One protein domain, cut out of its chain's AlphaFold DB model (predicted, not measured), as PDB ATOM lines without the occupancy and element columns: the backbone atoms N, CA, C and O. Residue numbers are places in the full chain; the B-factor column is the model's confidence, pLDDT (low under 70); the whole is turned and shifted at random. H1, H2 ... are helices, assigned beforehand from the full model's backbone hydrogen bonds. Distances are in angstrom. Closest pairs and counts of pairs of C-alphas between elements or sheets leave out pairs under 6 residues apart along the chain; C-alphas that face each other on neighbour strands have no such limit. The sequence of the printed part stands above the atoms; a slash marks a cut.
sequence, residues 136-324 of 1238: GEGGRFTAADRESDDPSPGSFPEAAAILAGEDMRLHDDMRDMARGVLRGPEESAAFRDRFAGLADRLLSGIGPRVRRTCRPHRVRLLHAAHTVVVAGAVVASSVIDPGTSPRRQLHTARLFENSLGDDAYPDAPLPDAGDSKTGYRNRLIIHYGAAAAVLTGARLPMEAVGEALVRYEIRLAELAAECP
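What this domain is: This is residues 136 to 324 of the 1238 residues of a protein of Streptomyces caeruleatus (UniProt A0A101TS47). The long helix H6 is the core of this cluster of helices: H2 crosses it, H4 runs beside it in the opposite direction, and H9 packs on its residues 226 to 236. H3 covers H2 and H4, H5 folds back on H6, H8 crosses H9, and H1 is at the edge. The printed part has 189 residues with nine named helices, H1 to H9 in order, and no named strand: all helix. It is compact, with a radius of gyration of the C-alphas of 16.4 A and spans of 50 by 40 by 34 A.

How they stand to each other: Start at H6, residues 215 to 236, the hub. H2, residues 156 to 164, touches it at a steep tilt of 58 degrees; the closest C-alphas, Ala 159 and Ala 224, are 4.3 A apart. H4, residues 185 to 203, touches H6 at a shallow 16 degrees, closest C-alphas Arg 192 and Ala 236, 6.0 A. H9, residues 302 to 322, touches it through C-alphas Ala 233 and Ala 308, 4.9 A. H5, residues 206 to 212, forms a hairpin with H6, and H3, residues 168 to 178, one with H2. H8, residues 277 to 296, touches H9 and H7, residues 253 to 256. H1, residues 136 to 142, is close to H2 but not clearly touching. O i to N i+4 pairs are within hydrogen-bond range throughout H2, H3, H4, H5, H8 and H9, 2 of 3 in H1 and 17 of 18 in H6; H7 is too short.

Where its parts are: Find C-alpha 215 at (31.474, -52.961, 13.537); H6 runs 31.0 A to C-alpha 236. H9 spans 30.8 A, ending at C-alpha 322, (15.667, -48.507, 10.309); H8 spans 28.1 A, H4 26.5 A.

The domain as a whole: There is no cut. Long links join H1 to H2, H6 to H7 and H7 to H8. Confidence is under 70 for 63 residues, among them 136 to 155 and 254 to 279.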
ATOM      1  N   GLY A 136      40.925 -39.528   5.179       55.19
ATOM      2  CA  GLY A 136      40.344 -38.301   5.726       55.19
ATOM      3  C   GLY A 136      39.145 -38.526   6.654       55.19
ATOM      4  O   GLY A 136      39.015 -37.817   7.653       55.19
ATOM      5  N   GLU A 137      38.283 -39.508   6.371       53.97
ATOM      6  CA  GLU A 137      37.180 -39.894   7.265       53.97
ATOM      7  C   GLU A 137      37.671 -40.808   8.395       53.97
ATOM      8  O   GLU A 137      37.346 -40.552   9.550       53.97
ATOM      9  N   GLY A 138      38.535 -41.789   8.116       51.56
ATOM     10  CA  GLY A 138      39.179 -42.645   9.117       51.56
ATOM     11  C   GLY A 138      39.984 -41.852  10.153       51.56
ATOM     12  O   GLY A 138      39.957 -42.182  11.338       51.56
ATOM     13  N   GLY A 139      40.607 -40.739   9.747       52.50
ATOM     14  CA  GLY A 139      41.226 -39.765  10.651       52.50
ATOM     15  C   GLY A 139      40.235 -39.035  11.570       52.50
ATOM     16  O   GLY A 139      40.567 -38.768  12.719       52.50
ATOM     17  N   ARG A 140      39.004 -38.744  11.119       55.22
ATOM     18  CA  ARG A 140      37.950 -38.133  11.962       55.22
ATOM     19  C   ARG A 140      37.368 -39.114  12.973       55.22
ATOM     20  O   ARG A 140      36.952 -38.688  14.042       55.22
ATOM     21  N   PHE A 141      37.354 -40.405  12.647       52.03
ATOM     22  CA  PHE A 141      37.028 -41.446  13.613       52.03
ATOM     23  C   PHE A 141      38.192 -41.620  14.616       52.03
ATOM     24  O   PHE A 141      37.985 -41.483  15.815       52.03
ATOM     25  N   THR A 142      39.436 -41.796  14.171       47.62
ATOM     26  CA  THR A 142      40.578 -42.114  15.062       47.62
ATOM     27  C   THR A 142      41.169 -40.938  15.860       47.62
ATOM     28  O   THR A 142      41.803 -41.163  16.887       47.62
ATOM     29  N   ALA A 143      40.984 -39.678  15.442       40.88
ATOM     30  CA  ALA A 143      41.525 -38.512  16.160       40.88
ATOM     31  C   ALA A 143      40.840 -38.232  17.512       40.88
ATOM     32  O   ALA A 143      41.430 -37.539  18.338       40.88
ATOM     33  N   ALA A 144      39.640 -38.773  17.745       41.78
ATOM     34  CA  ALA A 144      38.933 -38.678  19.025       41.78
ATOM     35  C   ALA A 144      39.426 -39.704  20.072       41.78
ATOM     36  O   ALA A 144      39.294 -39.462  21.264       41.78
ATOM     37  N   ASP A 145      40.061 -40.803  19.641       40.41
ATOM     38  CA  ASP A 145      40.449 -41.929  20.513       40.41
ATOM     39  C   ASP A 145      41.767 -41.690  21.290       40.41
ATOM     40  O   ASP A 145      42.165 -42.509  22.110       40.41
ATOM     41  N   ARG A 146      42.502 -40.591  21.039       38.34
ATOM     42  CA  ARG A 146      43.832 -40.359  21.655       38.34
ATOM     43  C   ARG A 146      43.816 -39.650  23.014       38.34
ATOM     44  O   ARG A 146      44.865 -39.596  23.651       38.34
ATOM     45  N   GLU A 147      42.682 -39.099  23.442       32.53
ATOM     46  CA  GLU A 147      42.573 -38.329  24.697       32.53
ATOM     47  C   GLU A 147      41.459 -38.829  25.647       32.53
ATOM     48  O   GLU A 147      41.338 -38.301  26.749       32.53
ATOM     49  N   SER A 148      40.682 -39.854  25.269       36.62
ATOM     50  CA  SER A 148      39.534 -40.385  26.026       36.62
ATOM     51  C   SER A 148      39.526 -41.920  26.011       36.62
ATOM     52  O   SER A 148      39.634 -42.508  24.940       36.62
ATOM     53  N   ASP A 149      39.351 -42.560  27.176       35.06
ATOM     54  CA  ASP A 149      39.156 -44.020  27.320       35.06
ATOM     55  C   ASP A 149      37.768 -44.501  26.814       35.06
ATOM     56  O   ASP A 149      37.482 -45.702  26.827       35.06
ATOM     57  N   ASP A 150      36.896 -43.584  26.369       40.81
ATOM     58  CA  ASP A 150      35.525 -43.864  25.926       40.81
ATOM     59  C   ASP A 150      35.351 -43.639  24.402       40.81
ATOM     60  O   ASP A 150      35.614 -42.529  23.926       40.81
ATOM     61  N   PRO A 151      34.910 -44.648  23.613       41.16
ATOM     62  CA  PRO A 151      34.702 -44.548  22.157       41.16
ATOM     63  C   PRO A 151      33.463 -43.731  21.726       41.16
ATOM     64  O   PRO A 151      33.066 -43.762  20.547       41.16
ATOM     65  N   SER A 152      32.805 -43.040  22.655       49.75
ATOM     66  CA  SER A 152      31.627 -42.216  22.407       49.75
ATOM     67  C   SER A 152      31.989 -40.847  21.800       49.75
ATOM     68  O   SER A 152      33.035 -40.271  22.095       49.75
ATOM     69  N   PRO A 153      31.148 -40.280  20.911       49.28
ATOM     70  CA  PRO A 153      31.318 -38.892  20.498       49.28
ATOM     71  C   PRO A 153      31.016 -37.985  21.697       49.28
ATOM     72  O   PRO A 153      29.863 -37.877  22.122       49.28
ATOM     73  N   GLY A 154      32.039 -37.303  22.207       51.28
ATOM     74  CA  GLY A 154      31.975 -36.506  23.430       51.28
ATOM     75  C   GLY A 154      31.081 -35.269  23.319       51.28
ATOM     76  O   GLY A 154      30.852 -34.589  24.312       51.28
ATOM     77  N   SER A 155      30.548 -34.940  22.133       65.44
ATOM     78  CA  SER A 155      29.663 -33.785  21.945       65.44
ATOM     79  C   SER A 155      28.679 -33.925  20.772       65.44
ATOM     80  O   SER A 155      28.913 -34.637  19.795       65.44
ATOM     81  N   PHE A 156      27.570 -33.179  20.822       73.06
ATOM     82  CA  PHE A 156      26.611 -33.101  19.712       73.06
ATOM     83  C   PHE A 156      27.237 -32.620  18.380       73.06
ATOM     84  O   PHE A 156      26.938 -33.222  17.347       73.06
ATOM     85  N   PRO A 157      28.119 -31.596  18.348       71.81
ATOM     86  CA  PRO A 157      28.832 -31.213  17.127       71.81
ATOM     87  C   PRO A 157      29.672 -32.340  16.518       71.81
ATOM     88  O   PRO A 157      29.733 -32.462  15.295       71.81
ATOM     89  N   GLU A 158      30.286 -33.182  17.349       73.12
ATOM     90  CA  GLU A 158      31.051 -34.346  16.896       73.12
ATOM     91  C   GLU A 158      30.137 -35.422  16.298       73.12
ATOM     92  O   GLU A 158      30.377 -35.892  15.185       73.12
ATOM     93  N   ALA A 159      29.024 -35.736  16.969       78.25
ATOM     94  CA  ALA A 159      28.007 -36.650  16.449       78.25
ATOM     95  C   ALA A 159      27.438 -36.175  15.095       78.25
ATOM     96  O   ALA A 159      27.312 -36.956  14.148       78.25
ATOM     97  N   ALA A 160      27.151 -34.877  14.969       79.06
ATOM     98  CA  ALA A 160      26.688 -34.280  13.720       79.06
ATOM     99  C   ALA A 160      27.752 -34.349  12.611       79.06
ATOM    100  O   ALA A 160      27.406 -34.613  11.461       79.06
ATOM    101  N   ALA A 161      29.036 -34.167  12.936       77.31
ATOM    102  CA  ALA A 161      30.131 -34.298  11.976       77.31
ATOM    103  C   ALA A 161      30.310 -35.747  11.483       77.31
ATOM    104  O   ALA A 161      30.489 -35.963  10.282       77.31
ATOM    105  N   ILE A 162      30.196 -36.734  12.380       80.25
ATOM    106  CA  ILE A 162      30.222 -38.169  12.046       80.25
ATOM    107  C   ILE A 162      29.076 -38.521  11.086       80.25
ATOM    108  O   ILE A 162      29.274 -39.210  10.082       80.25
ATOM    109  N   LEU A 163      27.868 -38.024  11.360       85.38
ATOM    110  CA  LEU A 163      26.698 -38.289  10.525       85.38
ATOM    111  C   LEU A 163      26.728 -37.523   9.197       85.38
ATOM    112  O   LEU A 163      26.323 -38.095   8.185       85.38
ATOM    113  N   ALA A 164      27.240 -36.292   9.163       83.62
ATOM    114  CA  ALA A 164      27.362 -35.493   7.942       83.62
ATOM    115  C   ALA A 164      28.415 -36.039   6.958       83.62
ATOM    116  O   ALA A 164      28.270 -35.847   5.750       83.62
ATOM    117  N   GLY A 165      29.453 -36.730   7.449       80.06
ATOM    118  CA  GLY A 165      30.528 -37.276   6.612       80.06
ATOM    119  C   GLY A 165      31.236 -36.185   5.797       80.06
ATOM    120  O   GLY A 165      31.722 -35.191   6.349       80.06
ATOM    121  N   GLU A 166      31.278 -36.349   4.473       74.00
ATOM    122  CA  GLU A 166      31.855 -35.373   3.534       74.00
ATOM    123  C   GLU A 166      30.920 -34.205   3.153       74.00
ATOM    124  O   GLU A 166      31.354 -33.283   2.455       74.00
ATOM    125  N   ASP A 167      29.655 -34.183   3.597       80.75
ATOM    126  CA  ASP A 167      28.735 -33.081   3.283       80.75
ATOM    127  C   ASP A 167      29.070 -31.823   4.109       80.75
ATOM    128  O   ASP A 167      28.499 -31.537   5.165       80.75
ATOM    129  N   MET A 168      30.013 -31.036   3.584       74.75
ATOM    130  CA  MET A 168      30.468 -29.777   4.184       74.75
ATOM    131  C   MET A 168      29.342 -28.748   4.345       74.75
ATOM    132  O   MET A 168      29.419 -27.911   5.239       74.75
ATOM    133  N   ARG A 169      28.275 -28.809   3.530       80.56
ATOM    134  CA  ARG A 169      27.128 -27.899   3.686       80.56
ATOM    135  C   ARG A 169      26.315 -28.262   4.915       80.56
ATOM    136  O   ARG A 169      25.946 -27.373   5.666       80.56
ATOM    137  N   LEU A 170      26.074 -29.555   5.137       81.75
ATOM    138  CA  LEU A 170      25.432 -30.041   6.360       81.75
ATOM    139  C   LEU A 170      26.275 -29.705   7.595       81.75
ATOM    140  O   LEU A 170      25.736 -29.260   8.604       81.75
ATOM    141  N   HIS A 171      27.598 -29.845   7.491       75.12
ATOM    142  CA  HIS A 171      28.517 -29.448   8.554       75.12
ATOM    143  C   HIS A 171      28.414 -27.944   8.881       75.12
ATOM    144  O   HIS A 171      28.368 -27.559  10.053       75.12
ATOM    145  N   ASP A 172      28.403 -27.079   7.866       77.12
ATOM    146  CA  ASP A 172      28.307 -25.629   8.059       77.12
ATOM    147  C   ASP A 172      26.912 -25.201   8.543       77.12
ATOM    148  O   ASP A 172      26.822 -24.410   9.481       77.12
ATOM    149  N   ASP A 173      25.836 -25.803   8.018       82.62
ATOM    150  CA  ASP A 173      24.453 -25.583   8.469       82.62
ATOM    151  C   ASP A 173      24.300 -25.866   9.979       82.62
ATOM    152  O   ASP A 173      23.640 -25.105  10.697       82.62
ATOM    153  N   MET A 174      24.937 -26.937  10.472       75.81
ATOM    154  CA  MET A 174      24.942 -27.321  11.890       75.81
ATOM    155  C   MET A 174      25.767 -26.364  12.754       75.81
ATOM    156  O   MET A 174      25.331 -25.952  13.832       75.81
ATOM    157  N   ARG A 175      26.947 -25.962  12.273       73.44
ATOM    158  CA  ARG A 175      27.809 -24.996  12.967       73.44
ATOM    159  C   ARG A 175      27.142 -23.621  13.077       73.44
ATOM    160  O   ARG A 175      27.267 -22.960  14.107       73.44
ATOM    161  N   ASP A 176      26.408 -23.209  12.049       78.88
ATOM    162  CA  ASP A 176      25.640 -21.964  12.049       78.88
ATOM    163  C   ASP A 176      24.439 -22.030  12.994       78.88
ATOM    164  O   ASP A 176      24.131 -21.049  13.674       78.88
ATOM    165  N   MET A 177      23.784 -23.190  13.096       77.81
ATOM    166  CA  MET A 177      22.707 -23.413  14.061       77.81
ATOM    167  C   MET A 177      23.190 -23.285  15.512       77.81
ATOM    168  O   MET A 177      22.464 -22.756  16.353       77.81
ATOM    169  N   ALA A 178      24.427 -23.696  15.800       69.62
ATOM    170  CA  ALA A 178      25.000 -23.590  17.137       69.62
ATOM    171  C   ALA A 178      25.299 -22.141  17.572       69.62
ATOM    172  O   ALA A 178      25.363 -21.874  18.765       69.62
ATOM    173  N   ARG A 179      25.402 -21.170  16.655       72.88
ATOM    174  CA  ARG A 179      25.834 -19.784  16.957       72.88
ATOM    175  C   ARG A 179      24.696 -18.761  17.121       72.88
ATOM    176  O   ARG A 179      24.950 -17.558  17.176       72.88
ATOM    177  N   GLY A 180      23.446 -19.213  17.183       75.00
ATOM    178  CA  GLY A 180      22.247 -18.380  17.302       75.00
ATOM    179  C   GLY A 180      21.905 -17.888  18.719       75.00
ATOM    180  O   GLY A 180      22.466 -18.308  19.734       75.00
ATOM    181  N   VAL A 181      20.932 -16.975  18.789       80.56
ATOM    182  CA  VAL A 181      20.323 -16.492  20.039       80.56
ATOM    183  C   VAL A 181      18.809 -16.458  19.860       80.56
ATOM    184  O   VAL A 181      18.343 -15.811  18.928       80.56
ATOM    185  N   LEU A 182      18.065 -17.117  20.752       81.44
ATOM    186  CA  LEU A 182      16.600 -17.121  20.776       81.44
ATOM    187  C   LEU A 182      16.095 -16.081  21.783       81.44
ATOM    188  O   LEU A 182      16.499 -16.073  22.951       81.44
ATOM    189  N   ARG A 183      15.217 -15.186  21.329       77.88
ATOM    190  CA  ARG A 183      14.690 -14.038  22.086       77.88
ATOM    191  C   ARG A 183      13.176 -14.082  22.291       77.88
ATOM    192  O   ARG A 183      12.657 -13.272  23.056       77.88
ATOM    193  N   GLY A 184      12.472 -15.005  21.638       76.62
ATOM    194  CA  GLY A 184      11.021 -15.136  21.743       76.62
ATOM    195  C   GLY A 184      10.478 -16.447  21.158       76.62
ATOM    196  O   GLY A 184      11.210 -17.164  20.479       76.62
ATOM    197  N   PRO A 185       9.191 -16.754  21.396       77.50
ATOM    198  CA  PRO A 185       8.568 -18.022  21.001       77.50
ATOM    199  C   PRO A 185       8.522 -18.253  19.481       77.50
ATOM    200  O   PRO A 185       8.627 -19.395  19.046       77.50
ATOM    201  N   GLU A 186       8.419 -17.199  18.661       80.81
ATOM    202  CA  GLU A 186       8.500 -17.319  17.193       80.81
ATOM    203  C   GLU A 186       9.897 -17.755  16.727       80.81
ATOM    204  O   GLU A 186      10.021 -18.622  15.863       80.81
ATOM    205  N   GLU A 187      10.957 -17.212  17.339       82.75
ATOM    206  CA  GLU A 187      12.339 -17.617  17.056       82.75
ATOM    207  C   GLU A 187      12.603 -19.055  17.537       82.75
ATOM    208  O   GLU A 187      13.248 -19.824  16.824       82.75
ATOM    209  N   SER A 188      12.056 -19.457  18.694       84.19
ATOM    210  CA  SER A 188      12.128 -20.844  19.183       84.19
ATOM    211  C   SER A 188      11.376 -21.826  18.278       84.19
ATOM    212  O   SER A 188      11.882 -22.914  18.015       84.19
ATOM    213  N   ALA A 189      10.204 -21.456  17.750       83.62
ATOM    214  CA  ALA A 189       9.471 -22.275  16.781       83.62
ATOM    215  C   ALA A 189      10.250 -22.441  15.463       83.62
ATOM    216  O   ALA A 189      10.454 -23.567  15.014       83.62
ATOM    217  N   ALA A 190      10.781 -21.349  14.904       85.56
ATOM    218  CA  ALA A 190      11.608 -21.404  13.697       85.56
ATOM    219  C   ALA A 190      12.895 -22.228  13.902       85.56
ATOM    220  O   ALA A 190      13.337 -22.937  12.995       85.56
ATOM    221  N   PHE A 191      13.493 -22.163  15.097       87.06
ATOM    222  CA  PHE A 191      14.643 -22.988  15.464       87.06
ATOM    223  C   PHE A 191      14.286 -24.478  15.538       87.06
ATOM    224  O   PHE A 191      15.031 -25.289  14.989       87.06
ATOM    225  N   ARG A 192      13.141 -24.840  16.145       87.62
ATOM    226  CA  ARG A 192      12.642 -26.230  16.185       87.62
ATOM    227  C   ARG A 192      12.482 -26.814  14.788       87.62
ATOM    228  O   ARG A 192      13.021 -27.887  14.525       87.62
ATOM    229  N   ASP A 193      11.807 -26.095  13.897       86.81
ATOM    230  CA  ASP A 193      11.558 -26.562  12.529       86.81
ATOM    231  C   ASP A 193      12.864 -26.724  11.744       86.81
ATOM    232  O   ASP A 193      13.077 -27.729  11.060       86.81
ATOM    233  N   ARG A 194      13.788 -25.762  11.886       87.75
ATOM    234  CA  ARG A 194      15.103 -25.834  11.241       87.75
ATOM    235  C   ARG A 194      15.929 -27.005  11.779       87.75
ATOM    236  O   ARG A 194      16.564 -27.694  10.984       87.75
ATOM    237  N   PHE A 195      15.928 -27.239  13.095       88.56
ATOM    238  CA  PHE A 195      16.638 -28.362  13.716       88.56
ATOM    239  C   PHE A 195      16.058 -29.699  13.260       88.56
ATOM    240  O   PHE A 195      16.816 -30.569  12.848       88.56
ATOM    241  N   ALA A 196      14.730 -29.848  13.275       87.00
ATOM    242  CA  ALA A 196      14.061 -31.063  12.821       87.00
ATOM    243  C   ALA A 196      14.441 -31.402  11.371       87.00
ATOM    244  O   ALA A 196      14.842 -32.527  11.092       87.00
ATOM    245  N   GLY A 197      14.441 -30.410  10.472       87.31
ATOM    246  CA  GLY A 197      14.865 -30.608   9.084       87.31
ATOM    247  C   GLY A 197      16.339 -31.006   8.921       87.31
ATOM    248  O   GLY A 197      16.666 -31.775   8.017       87.31
ATOM    249  N   LEU A 198      17.244 -30.512   9.776       88.19
ATOM    250  CA  LEU A 198      18.652 -30.935   9.765       88.19
ATOM    251  C   LEU A 198      18.846 -32.325  10.381       88.19
ATOM    252  O   LEU A 198      19.590 -33.123   9.819       88.19
ATOM    253  N   ALA A 199      18.154 -32.637  11.478       87.12
ATOM    254  CA  ALA A 199      18.181 -33.953  12.108       87.12
ATOM    255  C   ALA A 199      17.666 -35.039  11.151       87.12
ATOM    256  O   ALA A 199      18.338 -36.052  10.967       87.12
ATOM    257  N   ASP A 200      16.553 -34.793  10.452       88.44
ATOM    258  CA  ASP A 200      16.022 -35.718   9.444       88.44
ATOM    259  C   ASP A 200      17.016 -35.915   8.285       88.44
ATOM    260  O   ASP A 200      17.203 -37.032   7.806       88.44
ATOM    261  N   ARG A 201      17.720 -34.857   7.849       88.69
ATOM    262  CA  ARG A 201      18.785 -34.968   6.834       88.69
ATOM    263  C   ARG A 201      19.999 -35.761   7.328       88.69
ATOM    264  O   ARG A 201      20.562 -36.509   6.536       88.69
ATOM    265  N   LEU A 202      20.399 -35.599   8.593       88.12
ATOM    266  CA  LEU A 202      21.516 -36.329   9.211       88.12
ATOM    267  C   LEU A 202      21.206 -37.823   9.378       88.12
ATOM    268  O   LEU A 202      22.080 -38.661   9.158       88.12
ATOM    269  N   LEU A 203      19.970 -38.146   9.765       89.12
ATOM    270  CA  LEU A 203      19.505 -39.517   9.989       89.12
ATOM    271  C   LEU A 203      19.041 -40.204   8.696       89.12
ATOM    272  O   LEU A 203      18.965 -41.429   8.642       89.12
ATOM    273  N   SER A 204      18.775 -39.450   7.627       87.06
ATOM    274  CA  SER A 204      18.352 -40.010   6.343       87.06
ATOM    275  C   SER A 204      19.365 -41.018   5.794       87.06
ATOM    276  O   SER A 204      20.556 -40.735   5.643       87.06
ATOM    277  N   GLY A 205      18.882 -42.220   5.473       83.69
ATOM    278  CA  GLY A 205      19.711 -43.283   4.907       83.69
ATOM    279  C   GLY A 205      20.719 -43.887   5.893       83.69
ATOM    280  O   GLY A 205      21.654 -44.564   5.455       83.69
ATOM    281  N   ILE A 206      20.539 -43.681   7.203       87.25
ATOM    282  CA  ILE A 206      21.417 -44.241   8.237       87.25
ATOM    283  C   ILE A 206      21.424 -45.775   8.220       87.25
ATOM    284  O   ILE A 206      22.501 -46.367   8.258       87.25
ATOM    285  N   GLY A 207      20.273 -46.433   8.032       84.00
ATOM    286  CA  GLY A 207      20.181 -47.900   7.975       84.00
ATOM    287  C   GLY A 207      21.107 -48.541   6.922       84.00
ATOM    288  O   GLY A 207      21.939 -49.386   7.263       84.00
ATOM    289  N   PRO A 208      21.043 -48.135   5.637       83.12
ATOM    290  CA  PRO A 208      21.990 -48.590   4.616       83.12
ATOM    291  C   PRO A 208      23.463 -48.288   4.929       83.12
ATOM    292  O   PRO A 208      24.325 -49.100   4.589       83.12
ATOM    293  N   ARG A 209      23.770 -47.153   5.577       85.44
ATOM    294  CA  ARG A 209      25.144 -46.802   5.986       85.44
ATOM    295  C   ARG A 209      25.657 -47.766   7.054       85.44
ATOM    296  O   ARG A 209      26.709 -48.369   6.854       85.44
ATOM    297  N   VAL A 210      24.874 -47.992   8.111       85.81
ATOM    298  CA  VAL A 210      25.154 -48.942   9.205       85.81
ATOM    299  C   VAL A 210      25.458 -50.343   8.654       85.81
ATOM    300  O   VAL A 210      26.474 -50.946   9.013       85.81
ATOM    301  N   ARG A 211      24.657 -50.824   7.690       81.75
ATOM    302  CA  ARG A 211      24.813 -52.150   7.053       81.75
ATOM    303  C   ARG A 211      26.058 -52.302   6.174       81.75
ATOM    304  O   ARG A 211      26.472 -53.424   5.903       81.75
ATOM    305  N   ARG A 212      26.665 -51.208   5.703       82.00
ATOM    306  CA  ARG A 212      27.882 -51.235   4.862       82.00
ATOM    307  C   ARG A 212      29.166 -50.995   5.655       82.00
ATOM    308  O   ARG A 212      30.264 -51.212   5.144       82.00
ATOM    309  N   THR A 213      29.049 -50.541   6.899       81.88
ATOM    310  CA  THR A 213      30.192 -50.233   7.763       81.88
ATOM    311  C   THR A 213      30.630 -51.419   8.614       81.88
ATOM    312  O   THR A 213      29.806 -52.236   9.030       81.88
ATOM    313  N   CYS A 214      31.940 -51.518   8.879       76.31
ATOM    314  CA  CYS A 214      32.472 -52.464   9.863       76.31
ATOM    315  C   CYS A 214      31.980 -52.112  11.274       76.31
ATOM    316  O   CYS A 214      31.533 -50.992  11.527       76.31
ATOM    317  N   ARG A 215      32.064 -53.074  12.196       75.50
ATOM    318  CA  ARG A 215      31.474 -52.961  13.537       75.50
ATOM    319  C   ARG A 215      31.896 -51.702  14.321       75.50
ATOM    320  O   ARG A 215      30.988 -51.036  14.809       75.50
ATOM    321  N   PRO A 216      33.187 -51.317  14.420       71.25
ATOM    322  CA  PRO A 216      33.578 -50.119  15.179       71.25
ATOM    323  C   PRO A 216      32.909 -48.841  14.653       71.25
ATOM    324  O   PRO A 216      32.303 -48.082  15.406       71.25
ATOM    325  N   HIS A 217      32.925 -48.653  13.332       78.56
ATOM    326  CA  HIS A 217      32.261 -47.522  12.690       78.56
ATOM    327  C   HIS A 217      30.737 -47.585  12.814       78.56
ATOM    328  O   HIS A 217      30.089 -46.555  12.977       78.56
ATOM    329  N   ARG A 218      30.160 -48.790  12.769       82.81
ATOM    330  CA  ARG A 218      28.725 -49.009  12.946       82.81
ATOM    331  C   ARG A 218      28.256 -48.548  14.322       82.81
ATOM    332  O   ARG A 218      27.296 -47.791  14.409       82.81
ATOM    333  N   VAL A 219      28.945 -48.982  15.377       78.25
ATOM    334  CA  VAL A 219      28.645 -48.591  16.760       78.25
ATOM    335  C   VAL A 219      28.714 -47.071  16.891       78.25
ATOM    336  O   VAL A 219      27.756 -46.463  17.357       78.25
ATOM    337  N   ARG A 220      29.764 -46.428  16.365       77.38
ATOM    338  CA  ARG A 220      29.900 -44.962  16.418       77.38
ATOM    339  C   ARG A 220      28.833 -44.213  15.618       77.38
ATOM    340  O   ARG A 220      28.347 -43.191  16.087       77.38
ATOM    341  N   LEU A 221      28.408 -44.727  14.460       84.56
ATOM    342  CA  LEU A 221      27.273 -44.171  13.710       84.56
ATOM    343  C   LEU A 221      25.963 -44.257  14.503       84.56
ATOM    344  O   LEU A 221      25.186 -43.304  14.494       84.56
ATOM    345  N   LEU A 222      25.726 -45.373  15.197       84.75
ATOM    346  CA  LEU A 222      24.539 -45.566  16.032       84.75
ATOM    347  C   LEU A 222      24.566 -44.678  17.282       84.75
ATOM    348  O   LEU A 222      23.549 -44.062  17.590       84.75
ATOM    349  N   HIS A 223      25.719 -44.544  17.947       78.75
ATOM    350  CA  HIS A 223      25.920 -43.573  19.029       78.75
ATOM    351  C   HIS A 223      25.661 -42.144  18.537       78.75
ATOM    352  O   HIS A 223      24.889 -41.415  19.146       78.75
ATOM    353  N   ALA A 224      26.238 -41.745  17.399       82.06
ATOM    354  CA  ALA A 224      26.042 -40.406  16.851       82.06
ATOM    355  C   ALA A 224      24.568 -40.133  16.491       82.06
ATOM    356  O   ALA A 224      24.042 -39.060  16.792       82.06
ATOM    357  N   ALA A 225      23.881 -41.115  15.900       87.50
ATOM    358  CA  ALA A 225      22.448 -41.044  15.620       87.50
ATOM    359  C   ALA A 225      21.613 -40.919  16.900       87.50
ATOM    360  O   ALA A 225      20.713 -40.080  16.969       87.50
ATOM    361  N   HIS A 226      21.945 -41.692  17.933       84.69
ATOM    362  CA  HIS A 226      21.306 -41.605  19.243       84.69
ATOM    363  C   HIS A 226      21.516 -40.236  19.901       84.69
ATOM    364  O   HIS A 226      20.538 -39.620  20.322       84.69
ATOM    365  N   THR A 227      22.733 -39.686  19.878       80.88
ATOM    366  CA  THR A 227      23.033 -38.338  20.391       80.88
ATOM    367  C   THR A 227      22.189 -37.260  19.703       80.88
ATOM    368  O   THR A 227      21.688 -36.347  20.365       80.88
ATOM    369  N   VAL A 228      21.959 -37.372  18.388       84.56
ATOM    370  CA  VAL A 228      21.067 -36.457  17.651       84.56
ATOM    371  C   VAL A 228      19.609 -36.606  18.092       84.56
ATOM    372  O   VAL A 228      18.920 -35.597  18.249       84.56
ATOM    373  N   VAL A 229      19.142 -37.833  18.349       86.81
ATOM    374  CA  VAL A 229      17.791 -38.102  18.873       86.81
ATOM    375  C   VAL A 229      17.609 -37.522  20.282       86.81
ATOM    376  O   VAL A 229      16.598 -36.867  20.550       86.81
ATOM    377  N   VAL A 230      18.597 -37.683  21.167       82.19
ATOM    378  CA  VAL A 230      18.578 -37.135  22.535       82.19
ATOM    379  C   VAL A 230      18.552 -35.606  22.519       82.19
ATOM    380  O   VAL A 230      17.714 -35.003  23.193       82.19
ATOM    381  N   ALA A 231      19.403 -34.968  21.710       80.62
ATOM    382  CA  ALA A 231      19.408 -33.513  21.556       80.62
ATOM    383  C   ALA A 231      18.101 -32.997  20.928       80.62
ATOM    384  O   ALA A 231      17.534 -31.998  21.381       80.62
ATOM    385  N   GLY A 232      17.578 -33.704  19.922       84.81
ATOM    386  CA  GLY A 232      16.318 -33.368  19.264       84.81
ATOM    387  C   GLY A 232      15.117 -33.408  20.201       84.81
ATOM    388  O   GLY A 232      14.243 -32.551  20.095       84.81
ATOM    389  N   ALA A 233      15.096 -34.333  21.161       85.44
ATOM    390  CA  ALA A 233      14.052 -34.401  22.179       85.44
ATOM    391  C   ALA A 233      14.001 -33.137  23.058       85.44
ATOM    392  O   ALA A 233      12.918 -32.596  23.296       85.44
ATOM    393  N   VAL A 234      15.165 -32.616  23.469       80.31
ATOM    394  CA  VAL A 234      15.266 -31.361  24.238       80.31
ATOM    395  C   VAL A 234      14.811 -30.173  23.396       80.31
ATOM    396  O   VAL A 234      13.973 -29.395  23.850       80.31
ATOM    397  N   VAL A 235      15.310 -30.059  22.161       83.38
ATOM    398  CA  VAL A 235      14.948 -28.966  21.242       83.38
ATOM    399  C   VAL A 235      13.451 -28.967  20.944       83.38
ATOM    400  O   VAL A 235      12.832 -27.912  20.882       83.38
ATOM    401  N   ALA A 236      12.847 -30.140  20.780       82.62
ATOM    402  CA  ALA A 236      11.445 -30.263  20.417       82.62
ATOM    403  C   ALA A 236      10.480 -29.977  21.588       82.62
ATOM    404  O   ALA A 236       9.324 -29.636  21.338       82.62
ATOM    405  N   SER A 237      10.939 -30.087  22.838       79.56
ATOM    406  CA  SER A 237      10.146 -29.820  24.048       79.56
ATOM    407  C   SER A 237       9.963 -28.323  24.346       79.56
ATOM    408  O   SER A 237      10.586 -27.459  23.721       79.56
ATOM    409  N   SER A 238       9.147 -27.994  25.352       76.88
ATOM    410  CA  SER A 238       8.996 -26.614  25.839       76.88
ATOM    411  C   SER A 238      10.223 -26.055  26.589       76.88
ATOM    412  O   SER A 238      10.194 -24.919  27.058       76.88
ATOM    413  N   VAL A 239      11.309 -26.831  26.734       73.12
ATOM    414  CA  VAL A 239      12.542 -26.452  27.462       73.12
ATOM    415  C   VAL A 239      13.234 -25.229  26.850       73.12
ATOM    416  O   VAL A 239      13.832 -24.432  27.574       73.12
ATOM    417  N   ILE A 240      13.144 -25.062  25.528       74.38
ATOM    418  CA  ILE A 240      13.800 -23.970  24.792       74.38
ATOM    419  C   ILE A 240      12.899 -22.749  24.564       74.38
ATOM    420  O   ILE A 240      13.301 -21.805  23.878       74.38
ATOM    421  N   ASP A 241      11.682 -22.752  25.111       75.38
ATOM    422  CA  ASP A 241      10.777 -21.612  25.021       75.38
ATOM    423  C   ASP A 241      11.186 -20.566  26.079       75.38
ATOM    424  O   ASP A 241      11.082 -20.820  27.285       75.38
ATOM    425  N   PRO A 242      11.695 -19.380  25.682       62.56
ATOM    426  CA  PRO A 242      12.066 -18.349  26.638       62.56
ATOM    427  C   PRO A 242      10.805 -17.904  27.384       62.56
ATOM    428  O   PRO A 242       9.856 -17.402  26.783       62.56
ATOM    429  N   GLY A 243      10.780 -18.116  28.705       60.38
ATOM    430  CA  GLY A 243       9.656 -17.701  29.548       60.38
ATOM    431  C   GLY A 243       9.316 -16.215  29.370       60.38
ATOM    432  O   GLY A 243      10.150 -15.425  28.936       60.38
ATOM    433  N   THR A 244       8.109 -15.811  29.773       45.72
ATOM    434  CA  THR A 244       7.491 -14.478  29.565       45.72
ATOM    435  C   THR A 244       8.273 -13.254  30.084       45.72
ATOM    436  O   THR A 244       7.789 -12.130  29.979       45.72
ATOM    437  N   SER A 245       9.480 -13.424  30.631       46.81
ATOM    438  CA  SER A 245      10.372 -12.330  31.020       46.81
ATOM    439  C   SER A 245      11.186 -11.809  29.820       46.81
ATOM    440  O   SER A 245      12.113 -12.490  29.380       46.81
ATOM    441  N   PRO A 246      10.968 -10.560  29.360       46.88
ATOM    442  CA  PRO A 246      11.607  -9.973  28.169       46.88
ATOM    443  C   PRO A 246      13.122  -9.686  28.300       46.88
ATOM    444  O   PRO A 246      13.683  -8.917  27.524       46.88
ATOM    445  N   ARG A 247      13.809 -10.278  29.289       49.47
ATOM    446  CA  ARG A 247      15.260 -10.135  29.522       49.47
ATOM    447  C   ARG A 247      16.059 -11.441  29.406       49.47
ATOM    448  O   ARG A 247      17.279 -11.387  29.537       49.47
ATOM    449  N   ARG A 248      15.430 -12.597  29.162       60.16
ATOM    450  CA  ARG A 248      16.141 -13.878  28.982       60.16
ATOM    451  C   ARG A 248      16.401 -14.127  27.493       60.16
ATOM    452  O   ARG A 248      15.472 -14.411  26.752       60.16
ATOM    453  N   GLN A 249      17.657 -14.003  27.067       69.12
ATOM    454  CA  GLN A 249      18.119 -14.451  25.748       69.12
ATOM    455  C   GLN A 249      18.740 -15.845  25.903       69.12
ATOM    456  O   GLN A 249      19.620 -16.023  26.749       69.12
ATOM    457  N   LEU A 250      18.286 -16.825  25.119       73.19
ATOM    458  CA  LEU A 250      18.864 -18.168  25.106       73.19
ATOM    459  C   LEU A 250      19.940 -18.230  24.021       73.19
ATOM    460  O   LEU A 250      19.632 -18.158  22.835       73.19
ATOM    461  N   HIS A 251      21.203 -18.369  24.408       75.69
ATOM    462  CA  HIS A 251      22.266 -18.648  23.445       75.69
ATOM    463  C   HIS A 251      22.159 -20.109  23.016       75.69
ATOM    464  O   HIS A 251      22.332 -20.991  23.856       75.69
ATOM    465  N   THR A 252      21.908 -20.374  21.731       73.88
ATOM    466  CA  THR A 252      21.828 -21.752  21.217       73.88
ATOM    467  C   THR A 252      23.161 -22.464  21.367       73.88
ATOM    468  O   THR A 252      23.181 -23.675  21.512       73.88
ATOM    469  N   ALA A 253      24.259 -21.709  21.431       71.25
ATOM    470  CA  ALA A 253      25.567 -22.229  21.786       71.25
ATOM    471  C   ALA A 253      25.490 -23.027  23.085       71.25
ATOM    472  O   ALA A 253      25.977 -24.129  23.101       71.25
ATOM    473  N   ARG A 254      24.749 -22.605  24.118       69.69
ATOM    474  CA  ARG A 254      24.619 -23.358  25.383       69.69
ATOM    475  C   ARG A 254      23.784 -24.644  25.300       69.69
ATOM    476  O   ARG A 254      23.794 -25.411  26.253       69.69
ATOM    477  N   LEU A 255      23.057 -24.872  24.201       68.12
ATOM    478  CA  LEU A 255      22.460 -26.184  23.899       68.12
ATOM    479  C   LEU A 255      23.535 -27.197  23.485       68.12
ATOM    480  O   LEU A 255      23.307 -28.396  23.600       68.12
ATOM    481  N   PHE A 256      24.674 -26.711  22.976       68.06
ATOM    482  CA  PHE A 256      25.680 -27.510  22.275       68.06
ATOM    483  C   PHE A 256      27.128 -27.323  22.802       68.06
ATOM    484  O   PHE A 256      27.970 -28.180  22.555       68.06
ATOM    485  N   GLU A 257      27.415 -26.234  23.521       57.12
ATOM    486  CA  GLU A 257      28.673 -25.783  24.135       57.12
ATOM    487  C   GLU A 257      28.479 -25.750  25.663       57.12
ATOM    488  O   GLU A 257      27.579 -25.082  26.175       57.12
ATOM    489  N   ASN A 258      29.372 -26.432  26.383       44.12
ATOM    490  CA  ASN A 258      29.426 -26.613  27.841       44.12
ATOM    491  C   ASN A 258      28.369 -27.532  28.467       44.12
ATOM    492  O   ASN A 258      27.459 -27.096  29.173       44.12
ATOM    493  N   SER A 259      28.619 -28.836  28.373       38.44
ATOM    494  CA  SER A 259      28.224 -29.757  29.444       38.44
ATOM    495  C   SER A 259      29.368 -30.629  29.978       38.44
ATOM    496  O   SER A 259      29.135 -31.446  30.846       38.44
ATOM    497  N   LEU A 260      30.613 -30.433  29.535       49.78
ATOM    498  CA  LEU A 260      31.696 -31.416  29.692       49.78
ATOM    499  C   LEU A 260      32.858 -30.859  30.530       49.78
ATOM    500  O   LEU A 260      33.919 -30.538  30.001       49.78
ATOM    501  N   GLY A 261      32.643 -30.683  31.832       30.91
ATOM    502  CA  GLY A 261      33.700 -30.373  32.799       30.91
ATOM    503  C   GLY A 261      33.443 -31.130  34.098       30.91
ATOM    504  O   GLY A 261      32.339 -31.017  34.626       30.91
ATOM    505  N   ASP A 262      34.445 -31.898  34.535       32.94
ATOM    506  CA  ASP A 262      34.495 -32.818  35.686       32.94
ATOM    507  C   ASP A 262      33.239 -33.687  35.899       32.94
ATOM    508  O   ASP A 262      32.266 -33.288  36.540       32.94
ATOM    509  N   ASP A 263      33.297 -34.912  35.362       36.81
ATOM    510  CA  ASP A 263      32.504 -36.099  35.735       36.81
ATOM    511  C   ASP A 263      30.965 -36.019  35.687       36.81
ATOM    512  O   ASP A 263      30.283 -36.968  36.074       36.81
ATOM    513  N   ALA A 264      30.375 -34.941  35.167       35.75
ATOM    514  CA  ALA A 264      28.917 -34.769  35.148       35.75
ATOM    515  C   ALA A 264      28.237 -35.050  33.788       35.75
ATOM    516  O   ALA A 264      27.036 -34.798  33.658       35.75
ATOM    517  N   TYR A 265      28.971 -35.539  32.776       39.91
ATOM    518  CA  TYR A 265      28.439 -35.710  31.411       39.91
ATOM    519  C   TYR A 265      29.124 -36.754  30.502       39.91
ATOM    520  O   TYR A 265      29.140 -36.519  29.292       39.91
ATOM    521  N   PRO A 266      29.683 -37.888  30.971       34.50
ATOM    522  CA  PRO A 266      30.016 -38.926  30.010       34.50
ATOM    523  C   PRO A 266      28.684 -39.498  29.506       34.50
ATOM    524  O   PRO A 266      27.887 -40.022  30.281       34.50
ATOM    525  N   ASP A 267      28.438 -39.314  28.215       46.12
ATOM    526  CA  ASP A 267      27.483 -40.057  27.404       46.12
ATOM    527  C   ASP A 267      25.996 -39.871  27.708       46.12
ATOM    528  O   ASP A 267      25.469 -40.215  28.765       46.12
ATOM    529  N   ALA A 268      25.234 -39.426  26.704       46.44
ATOM    530  CA  ALA A 268      23.819 -39.769  26.696       46.44
ATOM    531  C   ALA A 268      23.739 -41.307  26.743       46.44
ATOM    532  O   ALA A 268      24.237 -41.951  25.817       46.44
ATOM    533  N   PRO A 269      23.182 -41.917  27.808       59.09
ATOM    534  CA  PRO A 269      23.346 -43.343  28.009       59.09
ATOM    535  C   PRO A 269      22.664 -44.053  26.846       59.09
ATOM    536  O   PRO A 269      21.493 -43.794  26.537       59.09
ATOM    537  N   LEU A 270      23.388 -44.942  26.177       63.19
ATOM    538  CA  LEU A 270      22.743 -45.936  25.339       63.19
ATOM    539  C   LEU A 270      22.063 -46.978  26.224       63.19
ATOM    540  O   LEU A 270      22.453 -47.164  27.382       63.19
ATOM    541  N   PRO A 271      21.041 -47.666  25.701       61.94
ATOM    542  CA  PRO A 271      20.495 -48.818  26.384       61.94
ATOM    543  C   PRO A 271      21.593 -49.869  26.612       61.94
ATOM    544  O   PRO A 271      22.137 -50.412  25.654       61.94
ATOM    545  N   ASP A 272      21.932 -50.128  27.874       61.00
ATOM    546  CA  ASP A 272      22.967 -51.088  28.275       61.00
ATOM    547  C   ASP A 272      22.362 -52.301  29.004       61.00
ATOM    548  O   ASP A 272      21.367 -52.167  29.715       61.00
ATOM    549  N   ALA A 273      22.978 -53.481  28.865       53.19
ATOM    550  CA  ALA A 273      22.562 -54.728  29.521       53.19
ATOM    551  C   ALA A 273      22.524 -54.630  31.048       53.19
ATOM    552  O   ALA A 273      21.753 -55.355  31.678       53.19
ATOM    553  N   GLY A 274      23.366 -53.774  31.632       52.69
ATOM    554  CA  GLY A 274      23.494 -53.633  33.078       52.69
ATOM    555  C   GLY A 274      22.470 -52.718  33.736       52.69
ATOM    556  O   GLY A 274      22.390 -52.691  34.962       52.69
ATOM    557  N   ASP A 275      21.688 -51.970  32.958       59.50
ATOM    558  CA  ASP A 275      20.799 -50.960  33.514       59.50
ATOM    559  C   ASP A 275      19.338 -51.395  33.471       59.50
ATOM    560  O   ASP A 275      18.780 -51.726  32.422       59.50
ATOM    561  N   SER A 276      18.691 -51.355  34.635       61.09
ATOM    562  CA  SER A 276      17.243 -51.513  34.695       61.09
ATOM    563  C   SER A 276      16.581 -50.404  33.877       61.09
ATOM    564  O   SER A 276      17.041 -49.263  33.868       61.09
ATOM    565  N   LYS A 277      15.438 -50.693  33.253       65.62
ATOM    566  CA  LYS A 277      14.623 -49.681  32.558       65.62
ATOM    567  C   LYS A 277      14.413 -48.410  33.394       65.62
ATOM    568  O   LYS A 277      14.481 -47.298  32.871       65.62
ATOM    569  N   THR A 278      14.152 -48.575  34.692       65.56
ATOM    570  CA  THR A 278      13.964 -47.466  35.636       65.56
ATOM    571  C   THR A 278      15.246 -46.660  35.815       65.56
ATOM    572  O   THR A 278      15.186 -45.435  35.817       65.56
ATOM    573  N   GLY A 279      16.398 -47.324  35.920       68.31
ATOM    574  CA  GLY A 279      17.706 -46.670  35.955       68.31
ATOM    575  C   GLY A 279      17.975 -45.876  34.678       68.31
ATOM    576  O   GLY A 279      18.299 -44.691  34.757       68.31
ATOM    577  N   TYR A 280      17.674 -46.459  33.516       72.88
ATOM    578  CA  TYR A 280      17.910 -45.834  32.215       72.88
ATOM    579  C   TYR A 280      17.083 -44.572  32.019       72.88
ATOM    580  O   TYR A 280      17.607 -43.495  31.721       72.88
ATOM    581  N   ARG A 281      15.776 -44.684  32.272       76.31
ATOM    582  CA  ARG A 281      14.870 -43.536  32.252       76.31
ATOM    583  C   ARG A 281      15.241 -42.498  33.296       76.31
ATOM    584  O   ARG A 281      15.195 -41.316  32.982       76.31
ATOM    585  N   ASN A 282      15.630 -42.900  34.506       74.94
ATOM    586  CA  ASN A 282      16.066 -41.953  35.529       74.94
ATOM    587  C   ASN A 282      17.308 -41.181  35.081       74.94
ATOM    588  O   ASN A 282      17.359 -39.972  35.287       74.94
ATOM    589  N   ARG A 283      18.267 -41.830  34.410       75.31
ATOM    590  CA  ARG A 283      19.427 -41.142  33.830       75.31
ATOM    591  C   ARG A 283      19.025 -40.168  32.727       75.31
ATOM    592  O   ARG A 283      19.503 -39.041  32.747       75.31
ATOM    593  N   LEU A 284      18.094 -40.532  31.841       77.12
ATOM    594  CA  LEU A 284      17.544 -39.600  30.845       77.12
ATOM    595  C   LEU A 284      16.783 -38.428  31.489       77.12
ATOM    596  O   LEU A 284      16.930 -37.289  31.058       77.12
ATOM    597  N   ILE A 285      16.015 -38.668  32.555       79.62
ATOM    598  CA  ILE A 285      15.316 -37.624  33.323       79.62
ATOM    599  C   ILE A 285      16.321 -36.673  33.981       79.62
ATOM    600  O   ILE A 285      16.157 -35.455  33.900       79.62
ATOM    601  N   ILE A 286      17.368 -37.213  34.614       76.81
ATOM    602  CA  ILE A 286      18.460 -36.429  35.207       76.81
ATOM    603  C   ILE A 286      19.167 -35.622  34.117       76.81
ATOM    604  O   ILE A 286      19.372 -34.423  34.295       76.81
ATOM    605  N   HIS A 287      19.463 -36.248  32.976       75.94
ATOM    606  CA  HIS A 287      20.101 -35.619  31.825       75.94
ATOM    607  C   HIS A 287      19.274 -34.445  31.290       75.94
ATOM    608  O   HIS A 287      19.764 -33.317  31.225       75.94
ATOM    609  N   TYR A 288      17.990 -34.656  30.992       78.25
ATOM    610  CA  TYR A 288      17.097 -33.588  30.539       78.25
ATOM    611  C   TYR A 288      16.901 -32.501  31.600       78.25
ATOM    612  O   TYR A 288      16.844 -31.320  31.258       78.25
ATOM    613  N   GLY A 289      16.867 -32.862  32.886       74.69
ATOM    614  CA  GLY A 289      16.829 -31.913  33.999       74.69
ATOM    615  C   GLY A 289      18.099 -31.058  34.123       74.69
ATOM    616  O   GLY A 289      18.007 -29.868  34.437       74.69
ATOM    617  N   ALA A 290      19.272 -31.630  33.848       73.06
ATOM    618  CA  ALA A 290      20.552 -30.925  33.835       73.06
ATOM    619  C   ALA A 290      20.671 -29.997  32.617       73.06
ATOM    620  O   ALA A 290      20.952 -28.809  32.785       73.06
ATOM    621  N   ALA A 291      20.355 -30.493  31.415       71.12
ATOM    622  CA  ALA A 291      20.326 -29.695  30.187       71.12
ATOM    623  C   ALA A 291      19.388 -28.484  30.338       71.12
ATOM    624  O   ALA A 291      19.762 -27.341  30.082       71.12
ATOM    625  N   ALA A 292      18.190 -28.711  30.877       70.25
ATOM    626  CA  ALA A 292      17.238 -27.671  31.246       70.25
ATOM    627  C   ALA A 292      17.811 -26.603  32.196       70.25
ATOM    628  O   ALA A 292      17.574 -25.403  32.006       70.25
ATOM    629  N   ALA A 293      18.555 -27.024  33.222       69.62
ATOM    630  CA  ALA A 293      19.159 -26.125  34.199       69.62
ATOM    631  C   ALA A 293      20.274 -25.265  33.589       69.62
ATOM    632  O   ALA A 293      20.352 -24.078  33.902       69.62
ATOM    633  N   VAL A 294      21.080 -25.821  32.680       70.12
ATOM    634  CA  VAL A 294      22.121 -25.085  31.936       70.12
ATOM    635  C   VAL A 294      21.500 -24.030  31.017       70.12
ATOM    636  O   VAL A 294      21.959 -22.886  30.962       70.12
ATOM    637  N   LEU A 295      20.413 -24.391  30.335       68.38
ATOM    638  CA  LEU A 295      19.728 -23.521  29.381       68.38
ATOM    639  C   LEU A 295      18.985 -22.375  30.057       68.38
ATOM    640  O   LEU A 295      19.059 -21.226  29.623       68.38
ATOM    641  N   THR A 296      18.271 -22.679  31.138       65.88
ATOM    642  CA  THR A 296      17.371 -21.712  31.768       65.88
ATOM    643  C   THR A 296      17.966 -21.066  33.017       65.88
ATOM    644  O   THR A 296      17.525 -19.988  33.402       65.88
ATOM    645  N   GLY A 297      18.985 -21.648  33.652       62.62
ATOM    646  CA  GLY A 297      19.521 -21.191  34.940       62.62
ATOM    647  C   GLY A 297      18.616 -21.506  36.141       62.62
ATOM    648  O   GLY A 297      18.792 -20.916  37.204       62.62
ATOM    649  N   ALA A 298      17.614 -22.377  35.975       60.44
ATOM    650  CA  ALA A 298      16.727 -22.872  37.030       60.44
ATOM    651  C   ALA A 298      16.325 -24.332  36.746       60.44
ATOM    652  O   ALA A 298      16.337 -24.762  35.597       60.44
ATOM    653  N   ARG A 299      15.936 -25.104  37.773       60.88
ATOM    654  CA  ARG A 299      15.330 -26.432  37.547       60.88
ATOM    655  C   ARG A 299      13.963 -26.258  36.874       60.88
ATOM    656  O   ARG A 299      13.135 -25.502  37.377       60.88
ATOM    657  N   LEU A 300      13.743 -26.936  35.746       61.69
ATOM    658  CA  LEU A 300      12.472 -26.894  35.018       61.69
ATOM    659  C   LEU A 300      11.375 -27.753  35.676       61.69
ATOM    660  O   LEU A 300      11.686 -28.638  36.476       61.69
ATOM    661  N   PRO A 301      10.093 -27.516  35.331       66.50
ATOM    662  CA  PRO A 301       8.988 -28.388  35.715       66.50
ATOM    663  C   PRO A 301       9.177 -29.805  35.158       66.50
ATOM    664  O   PRO A 301       9.564 -29.974  34.001       66.50
ATOM    665  N   MET A 302       8.823 -30.821  35.951       72.62
ATOM    666  CA  MET A 302       8.860 -32.234  35.533       72.62
ATOM    667  C   MET A 302       8.018 -32.522  34.280       72.62
ATOM    668  O   MET A 302       8.311 -33.470  33.560       72.62
ATOM    669  N   GLU A 303       7.010 -31.697  33.988       75.75
ATOM    670  CA  GLU A 303       6.168 -31.805  32.789       75.75
ATOM    671  C   GLU A 303       6.972 -31.641  31.488       75.75
ATOM    672  O   GLU A 303       6.807 -32.436  30.566       75.75
ATOM    673  N   ALA A 304       7.899 -30.676  31.430       73.19
ATOM    674  CA  ALA A 304       8.738 -30.443  30.250       73.19
ATOM    675  C   ALA A 304       9.778 -31.561  30.051       73.19
ATOM    676  O   ALA A 304      10.075 -31.955  28.923       73.19
ATOM    677  N   VAL A 305      10.298 -32.111  31.155       77.81
ATOM    678  CA  VAL A 305      11.184 -33.288  31.135       77.81
ATOM    679  C   VAL A 305      10.425 -34.532  30.658       77.81
ATOM    680  O   VAL A 305      10.951 -35.303  29.860       77.81
ATOM    681  N   GLY A 306       9.172 -34.697  31.093       80.25
ATOM    682  CA  GLY A 306       8.285 -35.757  30.615       80.25
ATOM    683  C   GLY A 306       7.976 -35.644  29.119       80.25
ATOM    684  O   GLY A 306       8.013 -36.648  28.414       80.25
ATOM    685  N   GLU A 307       7.739 -34.430  28.609       82.88
ATOM    686  CA  GLU A 307       7.531 -34.193  27.176       82.88
ATOM    687  C   GLU A 307       8.765 -34.577  26.343       82.88
ATOM    688  O   GLU A 307       8.635 -35.266  25.329       82.88
ATOM    689  N   ALA A 308       9.963 -34.168  26.779       82.81
ATOM    690  CA  ALA A 308      11.214 -34.541  26.121       82.81
ATOM    691  C   ALA A 308      11.403 -36.067  26.101       82.81
ATOM    692  O   ALA A 308      11.715 -36.629  25.053       82.81
ATOM    693  N   LEU A 309      11.127 -36.754  27.216       83.81
ATOM    694  CA  LEU A 309      11.239 -38.211  27.299       83.81
ATOM    695  C   LEU A 309      10.300 -38.932  26.316       83.81
ATOM    696  O   LEU A 309      10.738 -39.834  25.607       83.81
ATOM    697  N   VAL A 310       9.038 -38.503  26.206       83.62
ATOM    698  CA  VAL A 310       8.087 -39.085  25.237       83.62
ATOM    699  C   VAL A 310       8.562 -38.868  23.797       83.62
ATOM    700  O   VAL A 310       8.510 -39.785  22.978       83.62
ATOM    701  N   ARG A 311       9.063 -37.670  23.472       85.31
ATOM    702  CA  ARG A 311       9.586 -37.368  22.129       85.31
ATOM    703  C   ARG A 311      10.833 -38.192  21.799       85.31
ATOM    704  O   ARG A 311      10.968 -38.645  20.665       85.31
ATOM    705  N   TYR A 312      11.708 -38.402  22.779       85.81
ATOM    706  CA  TYR A 312      12.859 -39.289  22.657       85.81
ATOM    707  C   TYR A 312      12.437 -40.724  22.331       85.81
ATOM    708  O   TYR A 312      12.948 -41.301  21.377       85.81
ATOM    709  N   GLU A 313      11.465 -41.277  23.060       83.06
ATOM    710  CA  GLU A 313      10.997 -42.656  22.865       83.06
ATOM    711  C   GLU A 313      10.391 -42.879  21.473       83.06
ATOM    712  O   GLU A 313      10.702 -43.877  20.824       83.06
ATOM    713  N   ILE A 314       9.601 -41.920  20.972       83.25
ATOM    714  CA  ILE A 314       9.039 -41.963  19.611       83.25
ATOM    715  C   ILE A 314      10.162 -41.978  18.564       83.25
ATOM    716  O   ILE A 314      10.176 -42.826  17.671       83.25
ATOM    717  N   ARG A 315      11.132 -41.062  18.676       84.81
ATOM    718  CA  ARG A 315      12.236 -40.951  17.710       84.81
ATOM    719  C   ARG A 315      13.208 -42.129  17.784       84.81
ATOM    720  O   ARG A 315      13.719 -42.555  16.750       84.81
ATOM    721  N   LEU A 316      13.427 -42.691  18.972       84.62
ATOM    722  CA  LEU A 316      14.199 -43.919  19.140       84.62
ATOM    723  C   LEU A 316      13.506 -45.098  18.447       84.62
ATOM    724  O   LEU A 316      14.185 -45.880  17.789       84.62
ATOM    725  N   ALA A 317      12.177 -45.210  18.546       80.69
ATOM    726  CA  ALA A 317      11.411 -46.265  17.883       80.69
ATOM    727  C   ALA A 317      11.484 -46.175  16.349       80.69
ATOM    728  O   ALA A 317      11.682 -47.189  15.679       80.69
ATOM    729  N   GLU A 318      11.370 -44.967  15.786       83.62
ATOM    730  CA  GLU A 318      11.539 -44.727  14.345       83.62
ATOM    731  C   GLU A 318      12.943 -45.120  13.871       83.62
ATOM    732  O   GLU A 318      13.091 -45.856  12.893       83.62
ATOM    733  N   LEU A 319      13.976 -44.695  14.607       85.25
ATOM    734  CA  LEU A 319      15.362 -45.025  14.293       85.25
ATOM    735  C   LEU A 319      15.634 -46.533  14.431       85.25
ATOM    736  O   LEU A 319      16.311 -47.115  13.588       85.25
ATOM    737  N   ALA A 320      15.066 -47.188  15.445       83.44
ATOM    738  CA  ALA A 320      15.193 -48.628  15.671       83.44
ATOM    739  C   ALA A 320      14.526 -49.472  14.567       83.44
ATOM    740  O   ALA A 320      14.979 -50.581  14.280       83.44
ATOM    741  N   ALA A 321      13.491 -48.949  13.902       81.06
ATOM    742  CA  ALA A 321      12.870 -49.601  12.748       81.06
ATOM    743  C   ALA A 321      13.743 -49.549  11.476       81.06
ATOM    744  O   ALA A 321      13.580 -50.378  10.574       81.06
ATOM    745  N   GLU A 322      14.663 -48.584  11.379       81.62
ATOM    746  CA  GLU A 322      15.667 -48.507  10.309       81.62
ATOM    747  C   GLU A 322      16.982 -49.213  10.675       81.62
ATOM    748  O   GLU A 322      17.627 -49.806   9.802       81.62
ATOM    749  N   CYS A 323      17.338 -49.193  11.961       86.25
ATOM    750  CA  CYS A 323      18.552 -49.751  12.555       86.25
ATOM    751  C   CYS A 323      18.193 -50.747  13.677       86.25
ATOM    752  O   CYS A 323      18.125 -50.355  14.848       86.25
ATOM    753  N   PRO A 324      17.970 -52.038  13.355       80.38
ATOM    754  CA  PRO A 324      17.485 -53.018  14.327       80.38
ATOM    755  C   PRO A 324      18.451 -53.293  15.493       80.38
ATOM    756  O   PRO A 324      18.025 -53.824  16.515       80.38
TER     757      PRO A 324